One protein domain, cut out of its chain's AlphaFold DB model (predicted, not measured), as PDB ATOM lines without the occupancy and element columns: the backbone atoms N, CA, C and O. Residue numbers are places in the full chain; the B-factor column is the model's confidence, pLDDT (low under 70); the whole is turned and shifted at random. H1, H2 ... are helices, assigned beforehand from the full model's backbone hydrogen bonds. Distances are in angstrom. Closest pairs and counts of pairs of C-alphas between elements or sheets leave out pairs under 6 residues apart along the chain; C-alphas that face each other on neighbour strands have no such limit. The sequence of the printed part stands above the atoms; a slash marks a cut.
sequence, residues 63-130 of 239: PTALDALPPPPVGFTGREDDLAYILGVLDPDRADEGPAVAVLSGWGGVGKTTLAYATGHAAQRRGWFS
ATOM      1  N   PRO A  63      17.563  37.353 -68.217       51.34
ATOM      2  CA  PRO A  63      17.579  35.918 -68.026       51.34
ATOM      3  C   PRO A  63      17.028  35.601 -66.637       51.34
ATOM      4  O   PRO A  63      17.212  36.362 -65.688       51.34
ATOM      5  N   THR A  64      16.382  34.446 -66.511       51.19
ATOM      6  CA  THR A  64      15.821  33.858 -65.280       51.19
ATOM      7  C   THR A  64      16.849  33.704 -64.132       51.19
ATOM      8  O   THR A  64      16.534  33.157 -63.087       51.19
ATOM      9  N   ALA A  65      18.070  34.223 -64.299       52.62
ATOM     10  CA  ALA A  65      19.120  34.418 -63.301       52.62
ATOM     11  C   ALA A  65      18.767  35.433 -62.191       52.62
ATOM     12  O   ALA A  65      19.537  35.614 -61.254       52.62
ATOM     13  N   LEU A  66      17.598  36.073 -62.272       60.16
ATOM     14  CA  LEU A  66      17.045  36.973 -61.258       60.16
ATOM     15  C   LEU A  66      16.510  36.264 -59.995       60.16
ATOM     16  O   LEU A  66      15.827  36.901 -59.199       60.16
ATOM     17  N   ASP A  67      16.784  34.975 -59.795       65.00
ATOM     18  CA  ASP A  67      16.409  34.250 -58.576       65.00
ATOM     19  C   ASP A  67      17.650  33.699 -57.868       65.00
ATOM     20  O   ASP A  67      17.850  32.497 -57.713       65.00
ATOM     21  N   ALA A  68      18.544  34.611 -57.480       71.62
ATOM     22  CA  ALA A  68      19.799  34.270 -56.814       71.62
ATOM     23  C   ALA A  68      19.613  33.869 -55.337       71.62
ATOM     24  O   ALA A  68      20.601  33.732 -54.609       71.62
ATOM     25  N   LEU A  69      18.370  33.725 -54.858       79.62
ATOM     26  CA  LEU A  69      18.125  33.370 -53.469       79.62
ATOM     27  C   LEU A  69      18.413  31.885 -53.227       79.62
ATOM     28  O   LEU A  69      17.860  31.025 -53.914       79.62
ATOM     29  N   PRO A  70      19.198  31.557 -52.186       79.25
ATOM     30  CA  PRO A  70      19.282  30.195 -51.688       79.25
ATOM     31  C   PRO A  70      17.892  29.674 -51.289       79.25
ATOM     32  O   PRO A  70      17.004  30.475 -50.963       79.25
ATOM     33  N   PRO A  71      17.693  28.344 -51.257       76.38
ATOM     34  CA  PRO A  71      16.436  27.755 -50.821       76.38
ATOM     35  C   PRO A  71      16.015  28.294 -49.445       76.38
ATOM     36  O   PRO A  71      16.873  28.612 -48.611       76.38
ATOM     37  N   PRO A  72      14.699  28.413 -49.198       71.62
ATOM     38  CA  PRO A  72      14.204  28.981 -47.961       71.62
ATOM     39  C   PRO A  72      14.726  28.166 -46.766       71.62
ATOM     40  O   PRO A  72      14.690  26.932 -46.795       71.62
ATOM     41  N   PRO A  73      15.218  28.833 -45.714       69.88
ATOM     42  CA  PRO A  73      15.771  28.154 -44.556       69.88
ATOM     43  C   PRO A  73      14.682  27.355 -43.829       69.88
ATOM     44  O   PRO A  73      13.650  27.900 -43.432       69.88
ATOM     45  N   VAL A  74      14.916  26.055 -43.644       65.75
ATOM     46  CA  VAL A  74      14.032  25.178 -42.866       65.75
ATOM     47  C   VAL A  74      14.180  25.499 -41.375       65.75
ATOM     48  O   VAL A  74      15.283  25.461 -40.838       65.75
ATOM     49  N   GLY A  75      13.078  25.851 -40.705       65.31
ATOM     50  CA  GLY A  75      13.069  26.146 -39.263       65.31
ATOM     51  C   GLY A  75      13.242  27.620 -38.871       65.31
ATOM     52  O   GLY A  75      13.703  27.903 -37.770       65.31
ATOM     53  N   PHE A  76      12.879  28.573 -39.734       71.81
ATOM     54  CA  PHE A  76      12.771  29.978 -39.324       71.81
ATOM     55  C   PHE A  76      11.545  30.174 -38.414       71.81
ATOM     56  O   PHE A  76      10.417  30.059 -38.883       71.81
ATOM     57  N   THR A  77      11.767  30.444 -37.123       74.25
ATOM     58  CA  THR A  77      10.704  30.626 -36.116       74.25
ATOM     59  C   THR A  77      11.051  31.737 -35.125       74.25
ATOM     60  O   THR A  77      12.221  31.883 -34.764       74.25
ATOM     61  N   GLY A  78      10.049  32.461 -34.618       78.19
ATOM     62  CA  GLY A  78      10.192  33.410 -33.501       78.19
ATOM     63  C   GLY A  78      10.725  34.790 -33.899       78.19
ATOM     64  O   GLY A  78      11.246  35.521 -33.058       78.19
ATOM     65  N   ARG A  79      10.648  35.124 -35.190       82.00
ATOM     66  CA  ARG A  79      11.078  36.402 -35.791       82.00
ATOM     67  C   ARG A  79      10.072  36.911 -36.826       82.00
ATOM     68  O   ARG A  79      10.423  37.620 -37.768       82.00
ATOM     69  N   GLU A  80       8.817  36.514 -36.672       84.94
ATOM     70  CA  GLU A  80       7.718  36.889 -37.552       84.94
ATOM     71  C   GLU A  80       7.432  38.394 -37.462       84.94
ATOM     72  O   GLU A  80       7.174  39.018 -38.490       84.94
ATOM     73  N   ASP A  81       7.578  38.990 -36.273       87.25
ATOM     74  CA  ASP A  81       7.416  40.432 -36.052       87.25
ATOM     75  C   ASP A  81       8.505  41.249 -36.767       87.25
ATOM     76  O   ASP A  81       8.196  42.200 -37.489       87.25
ATOM     77  N   ASP A  82       9.774  40.836 -36.646       88.38
ATOM     78  CA  ASP A  82      10.901  41.451 -37.367       88.38
ATOM     79  C   ASP A  82      10.688  41.363 -38.886       88.38
ATOM     80  O   ASP A  82      10.903  42.325 -39.628       88.38
ATOM     81  N   LEU A  83      10.241  40.198 -39.363       89.06
ATOM     82  CA  LEU A  83       9.953  39.967 -40.773       89.06
ATOM     83  C   LEU A  83       8.806  40.861 -41.260       89.06
ATOM     84  O   LEU A  83       8.912  41.455 -42.335       89.06
ATOM     85  N   ALA A  84       7.729  40.986 -40.482       89.44
ATOM     86  CA  ALA A  84       6.598  41.848 -40.805       89.44
ATOM     87  C   ALA A  84       7.009  43.325 -40.860       89.44
ATOM     88  O   ALA A  84       6.599  44.038 -41.777       89.44
ATOM     89  N   TYR A  85       7.865  43.764 -39.934       90.44
ATOM     90  CA  TYR A  85       8.410  45.118 -39.924       90.44
ATOM     91  C   TYR A  85       9.202  45.420 -41.202       90.44
ATOM     92  O   TYR A  85       8.922  46.407 -41.884       90.44
ATOM     93  N   ILE A  86      10.136  44.543 -41.584       89.81
ATOM     94  CA  ILE A  86      10.959  44.742 -42.788       89.81
ATOM     95  C   ILE A  86      10.096  44.708 -44.054       89.81
ATOM     96  O   ILE A  86      10.289  45.529 -44.949       89.81
ATOM     97  N   LEU A  87       9.110  43.808 -44.130       89.75
ATOM     98  CA  LEU A  87       8.168  43.788 -45.252       89.75
ATOM     99  C   LEU A  87       7.334  45.069 -45.334       89.75
ATOM    100  O   LEU A  87       7.026  45.499 -46.437       89.75
ATOM    101  N   GLY A  88       6.992  45.687 -44.204       87.56
ATOM    102  CA  GLY A  88       6.306  46.979 -44.187       87.56
ATOM    103  C   GLY A  88       7.167  48.130 -44.716       87.56
ATOM    104  O   GLY A  88       6.632  49.050 -45.327       87.56
ATOM    105  N   VAL A  89       8.488  48.073 -44.515       87.12
ATOM    106  CA  VAL A  89       9.447  49.051 -45.065       87.12
ATOM    107  C   VAL A  89       9.667  48.843 -46.566       87.12
ATOM    108  O   VAL A  89       9.826  49.810 -47.303       87.12
ATOM    109  N   LEU A  90       9.679  47.587 -47.022       86.25
ATOM    110  CA  LEU A  90       9.875  47.220 -48.430       86.25
ATOM    111  C   LEU A  90       8.590  47.269 -49.270       86.25
ATOM    112  O   LEU A  90       8.634  46.947 -50.456       86.25
ATOM    113  N   ASP A  91       7.462  47.628 -48.661       86.88
ATOM    114  CA  ASP A  91       6.166  47.692 -49.325       86.88
ATOM    115  C   ASP A  91       6.185  48.769 -50.432       86.88
ATOM    116  O   ASP A  91       6.371  49.955 -50.130       86.88
ATOM    117  N   PRO A  92       6.003  48.392 -51.714       80.56
ATOM    118  CA  PRO A  92       6.042  49.340 -52.824       80.56
ATOM    119  C   PRO A  92       4.931  50.394 -52.748       80.56
ATOM    120  O   PRO A  92       5.110  51.487 -53.280       80.56
ATOM    121  N   ASP A  93       3.821  50.107 -52.059       81.50
ATOM    122  CA  ASP A  93       2.711  51.050 -51.894       81.50
ATOM    123  C   ASP A  93       3.015  52.136 -50.846       81.50
ATOM    124  O   ASP A  93       2.351  53.174 -50.807       81.50
ATOM    125  N   ARG A  94       4.036  51.921 -50.005       74.00
ATOM    126  CA  ARG A  94       4.535  52.885 -49.013       74.00
ATOM    127  C   ARG A  94       5.723  53.715 -49.487       74.00
ATOM    128  O   ARG A  94       6.141  54.608 -48.755       74.00
ATOM    129  N   ALA A  95       6.299  53.410 -50.646       65.69
ATOM    130  CA  ALA A  95       7.519  54.062 -51.101       65.69
ATOM    131  C   ALA A  95       7.268  55.548 -51.428       65.69
ATOM    132  O   ALA A  95       6.831  55.897 -52.525       65.69
ATOM    133  N   ASP A  96       7.578  56.430 -50.476       62.00
ATOM    134  CA  ASP A  96       7.694  57.870 -50.700       62.00
ATOM    135  C   ASP A  96       8.839  58.129 -51.697       62.00
ATOM    136  O   ASP A  96      10.010  58.023 -51.348       62.00
ATOM    137  N   GLU A  97       8.493  58.406 -52.958       60.84
ATOM    138  CA  GLU A  97       9.323  58.892 -54.086       60.84
ATOM    139  C   GLU A  97      10.722  58.255 -54.337       60.84
ATOM    140  O   GLU A  97      11.446  58.717 -55.223       60.84
ATOM    141  N   GLY A  98      11.119  57.172 -53.655       70.81
ATOM    142  CA  GLY A  98      12.481  56.629 -53.730       70.81
ATOM    143  C   GLY A  98      12.654  55.166 -53.290       70.81
ATOM    144  O   GLY A  98      11.716  54.528 -52.817       70.81
ATOM    145  N   PRO A  99      13.863  54.599 -53.487       79.50
ATOM    146  CA  PRO A  99      14.157  53.207 -53.152       79.50
ATOM    147  C   PRO A  99      14.202  52.981 -51.634       79.50
ATOM    148  O   PRO A  99      14.894  53.700 -50.913       79.50
ATOM    149  N   ALA A 100      13.511  51.944 -51.158       85.31
ATOM    150  CA  ALA A 100      13.555  51.523 -49.760       85.31
ATOM    151  C   ALA A 100      14.862  50.777 -49.443       85.31
ATOM    152  O   ALA A 100      15.302  49.914 -50.205       85.31
ATOM    153  N   VAL A 101      15.472  51.087 -48.295       86.31
ATOM    154  CA  VAL A 101      16.697  50.436 -47.810       86.31
ATOM    155  C   VAL A 101      16.481  49.973 -46.372       86.31
ATOM    156  O   VAL A 101      16.163  50.779 -45.501       86.31
ATOM    157  N   ALA A 102      16.691  48.680 -46.117       87.31
ATOM    158  CA  ALA A 102      16.651  48.088 -44.784       87.31
ATOM    159  C   ALA A 102      18.035  47.537 -44.412       87.31
ATOM    160  O   ALA A 102      18.666  46.843 -45.207       87.31
ATOM    161  N   VAL A 103      18.505  47.840 -43.198       88.62
ATOM    162  CA  VAL A 103      19.814  47.399 -42.695       88.62
ATOM    163  C   VAL A 103      19.615  46.457 -41.513       88.62
ATOM    164  O   VAL A 103      18.991  46.814 -40.519       88.62
ATOM    165  N   LEU A 104      20.179  45.255 -41.620       86.69
ATOM    166  CA  LEU A 104      20.125  44.214 -40.596       86.69
ATOM    167  C   LEU A 104      21.454  44.161 -39.839       86.69
ATOM    168  O   LEU A 104      22.444  43.629 -40.341       86.69
ATOM    169  N   SER A 105      21.484  44.682 -38.614       85.56
ATOM    170  CA  SER A 105      22.671  44.674 -37.751       85.56
ATOM    171  C   SER A 105      22.443  43.839 -36.488       85.56
ATOM    172  O   SER A 105      21.321  43.645 -36.032       85.56
ATOM    173  N   GLY A 106      23.515  43.253 -35.947       82.06
ATOM    174  CA  GLY A 106      23.447  42.416 -34.748       82.06
ATOM    175  C   GLY A 106      24.622  41.454 -34.633       82.06
ATOM    176  O   GLY A 106      25.464  41.372 -35.528       82.06
ATOM    177  N   TRP A 107      24.664  40.686 -33.552       79.56
ATOM    178  CA  TRP A 107      25.776  39.788 -33.240       79.56
ATOM    179  C   TRP A 107      25.885  38.628 -34.246       79.56
ATOM    180  O   TRP A 107      24.917  38.281 -34.937       79.56
ATOM    181  N   GLY A 108      27.086  38.063 -34.390       77.31
ATOM    182  CA  GLY A 108      27.324  36.885 -35.232       77.31
ATOM    183  C   GLY A 108      26.465  35.699 -34.781       77.31
ATOM    184  O   GLY A 108      26.194  35.549 -33.595       77.31
ATOM    185  N   GLY A 109      25.976  34.889 -35.722       75.94
ATOM    186  CA  GLY A 109      25.179  33.692 -35.406       75.94
ATOM    187  C   GLY A 109      23.695  33.924 -35.085       75.94
ATOM    188  O   GLY A 109      22.945  32.965 -34.976       75.94
ATOM    189  N   VAL A 110      23.225  35.173 -35.019       80.19
ATOM    190  CA  VAL A 110      21.818  35.506 -34.694       80.19
ATOM    191  C   VAL A 110      20.825  35.199 -35.841       80.19
ATOM    192  O   VAL A 110      19.616  35.325 -35.674       80.19
ATOM    193  N   GLY A 111      21.313  34.792 -37.018       82.56
ATOM    194  CA  GLY A 111      20.458  34.446 -38.163       82.56
ATOM    195  C   GLY A 111      19.992  35.641 -39.005       82.56
ATOM    196  O   GLY A 111      18.973  35.557 -39.680       82.56
ATOM    197  N   LYS A 112      20.731  36.758 -39.007       88.44
ATOM    198  CA  LYS A 112      20.408  37.950 -39.825       88.44
ATOM    199  C   LYS A 112      20.317  37.632 -41.320       88.44
ATOM    200  O   LYS A 112      19.409  38.100 -41.994       88.44
ATOM    201  N   THR A 113      21.228  36.797 -41.814       85.31
ATOM    202  CA  THR A 113      21.227  36.327 -43.205       85.31
ATOM    203  C   THR A 113      19.997  35.466 -43.497       85.31
ATOM    204  O   THR A 113      19.342  35.642 -44.517       85.31
ATOM    205  N   THR A 114      19.621  34.598 -42.557       88.12
ATOM    206  CA  THR A 114      18.401  33.782 -42.625       88.12
ATOM    207  C   THR A 114      17.144  34.651 -42.710       88.12
ATOM    208  O   THR A 114      16.280  34.392 -43.545       88.12
ATOM    209  N   LEU A 115      17.065  35.711 -41.897       87.88
ATOM    210  CA  LEU A 115      15.985  36.700 -41.943       87.88
ATOM    211  C   LEU A 115      15.961  37.439 -43.291       87.88
ATOM    212  O   LEU A 115      14.899  37.546 -43.892       87.88
ATOM    213  N   ALA A 116      17.118  37.862 -43.812       88.69
ATOM    214  CA  ALA A 116      17.212  38.507 -45.124       88.69
ATOM    215  C   ALA A 116      16.672  37.613 -46.255       88.69
ATOM    216  O   ALA A 116      15.893  38.070 -47.093       88.69
ATOM    217  N   TYR A 117      17.022  36.321 -46.249       88.81
ATOM    218  CA  TYR A 117      16.494  35.356 -47.218       88.81
ATOM    219  C   TYR A 117      14.987  35.154 -47.060       88.81
ATOM    220  O   TYR A 117      14.261  35.172 -48.054       88.81
ATOM    221  N   ALA A 118      14.495  35.007 -45.828       88.19
ATOM    222  CA  ALA A 118      13.066  34.858 -45.564       88.19
ATOM    223  C   ALA A 118      12.258  36.074 -46.055       88.19
ATOM    224  O   ALA A 118      11.207  35.899 -46.675       88.19
ATOM    225  N   THR A 119      12.769  37.291 -45.846       89.50
ATOM    226  CA  THR A 119      12.172  38.531 -46.356       89.50
ATOM    227  C   THR A 119      12.165  38.570 -47.883       89.50
ATOM    228  O   THR A 119      11.122  38.864 -48.466       89.50
ATOM    229  N   GLY A 120      13.282  38.244 -48.544       88.00
ATOM    230  CA  GLY A 120      13.361  38.236 -50.009       88.00
ATOM    231  C   GLY A 120      12.384  37.238 -50.638       88.00
ATOM    232  O   GLY A 120      11.608  37.606 -51.520       88.00
ATOM    233  N   HIS A 121      12.313  36.020 -50.091       87.81
ATOM    234  CA  HIS A 121      11.324  35.010 -50.483       87.81
ATOM    235  C   HIS A 121       9.884  35.492 -50.262       87.81
ATOM    236  O   HIS A 121       9.008  35.271 -51.097       87.81
ATOM    237  N   ALA A 122       9.605  36.157 -49.138       88.25
ATOM    238  CA  ALA A 122       8.272  36.681 -48.852       88.25
ATOM    239  C   ALA A 122       7.867  37.817 -49.804       88.25
ATOM    240  O   ALA A 122       6.720  37.844 -50.249       88.25
ATOM    241  N   ALA A 123       8.788  38.717 -50.151       87.75
ATOM    242  CA  ALA A 123       8.532  39.802 -51.091       87.75
ATOM    243  C   ALA A 123       8.344  39.296 -52.532       87.75
ATOM    244  O   ALA A 123       7.455  39.769 -53.242       87.75
ATOM    245  N   GLN A 124       9.115  38.282 -52.944       85.31
ATOM    246  CA  GLN A 124       8.957  37.631 -54.244       85.31
ATOM    247  C   GLN A 124       7.602  36.917 -54.355       85.31
ATOM    248  O   GLN A 124       6.892  37.107 -55.340       85.31
ATOM    249  N   ARG A 125       7.171  36.182 -53.314       86.00
ATOM    250  CA  ARG A 125       5.834  35.552 -53.280       86.00
ATOM    251  C   ARG A 125       4.686  36.556 -53.395       86.00
ATOM    252  O   ARG A 125       3.618  36.197 -53.882       86.00
ATOM    253  N   ARG A 126       4.888  37.794 -52.940       86.44
ATOM    254  CA  ARG A 126       3.908  38.888 -53.065       86.44
ATOM    255  C   ARG A 126       3.943  39.577 -54.434       86.44
ATOM    256  O   ARG A 126       3.080  40.404 -54.703       86.44
ATOM    257  N   GLY A 127       4.914  39.252 -55.289       84.38
ATOM    258  CA  GLY A 127       5.070  39.857 -56.612       84.38
ATOM    259  C   GLY A 127       5.526  41.317 -56.580       84.38
ATOM    260  O   GLY A 127       5.339  42.031 -57.560       84.38
ATOM    261  N   TRP A 128       6.106  41.777 -55.466       85.12
ATOM    262  CA  TRP A 128       6.564  43.164 -55.316       85.12
ATOM    263  C   TRP A 128       7.794  43.479 -56.172       85.12
ATOM    264  O   TRP A 128       7.978  44.615 -56.605       85.12
ATOM    265  N   PHE A 129       8.620  42.467 -56.448       81.44
ATOM    266  CA  PHE A 129       9.850  42.600 -57.218       81.44
ATOM    267  C   PHE A 129       9.861  41.619 -58.388       81.44
ATOM    268  O   PHE A 129       9.395  40.487 -58.276       81.44
ATOM    269  N   SER A 130      10.416  42.059 -59.518       76.94
ATOM    270  CA  SER A 130      10.582  41.244 -60.731       76.94
ATOM    271  C   SER A 130      11.764  40.276 -60.651       76.94
ATOM    272  O   SER A 130      11.879  39.379 -61.480       76.94
TER     273      SER A 130
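AT A GLANCE: This is residues 63 to 130 of the 239 residues of an uncharacterized protein of Streptomyces microflavus (UniProt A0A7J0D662). With little regular structure, this is a pair of helices, H2 and H1, crossing at a steep angle, with long unnamed stretches around them. H2 is in the middle, between H1 and residues 69 to 73; the link from H1 swings out past Glu 97 and back, and its residues 105 to 110 stick out. The printed part has 68 residues, with H1 then H2, no named strand, and class all helix, under half of the residues being in helices. It is only just compact, close to loose: radius of gyration of the C-alphas 12.7 A, spans 34 by 29 by 17 A.

IN THESE COORDINATES: Find C-alpha 112 at (20.408, 37.950, -39.825); from there H2, residues 112 to 125, runs 20.0 A to C-alpha 125 at (5.834, 35.552, -53.280). H1, residues 80 to 89, starts at C-alpha 80, (7.718, 36.889, -37.552), and is 14.4 A long.

HOW THE PARTS SIT: Look at Leu 83 and Thr 119: H1 and H2 touch there, their closest C-alphas 6.2 A apart. They run the same way at a steep tilt of 62 degrees. In both, every O i to N i+4 pair is within hydrogen-bond range.

THE WHOLE: The C-alphas farthest apart, of Gly 75 and Glu 97, are 36.1 A apart. The printed part has no cut; the 22-residue link from H1 to H2 is long. Look for pLDDT under 70 at residues 63 to 67, 73 to 75 and 95 to 97.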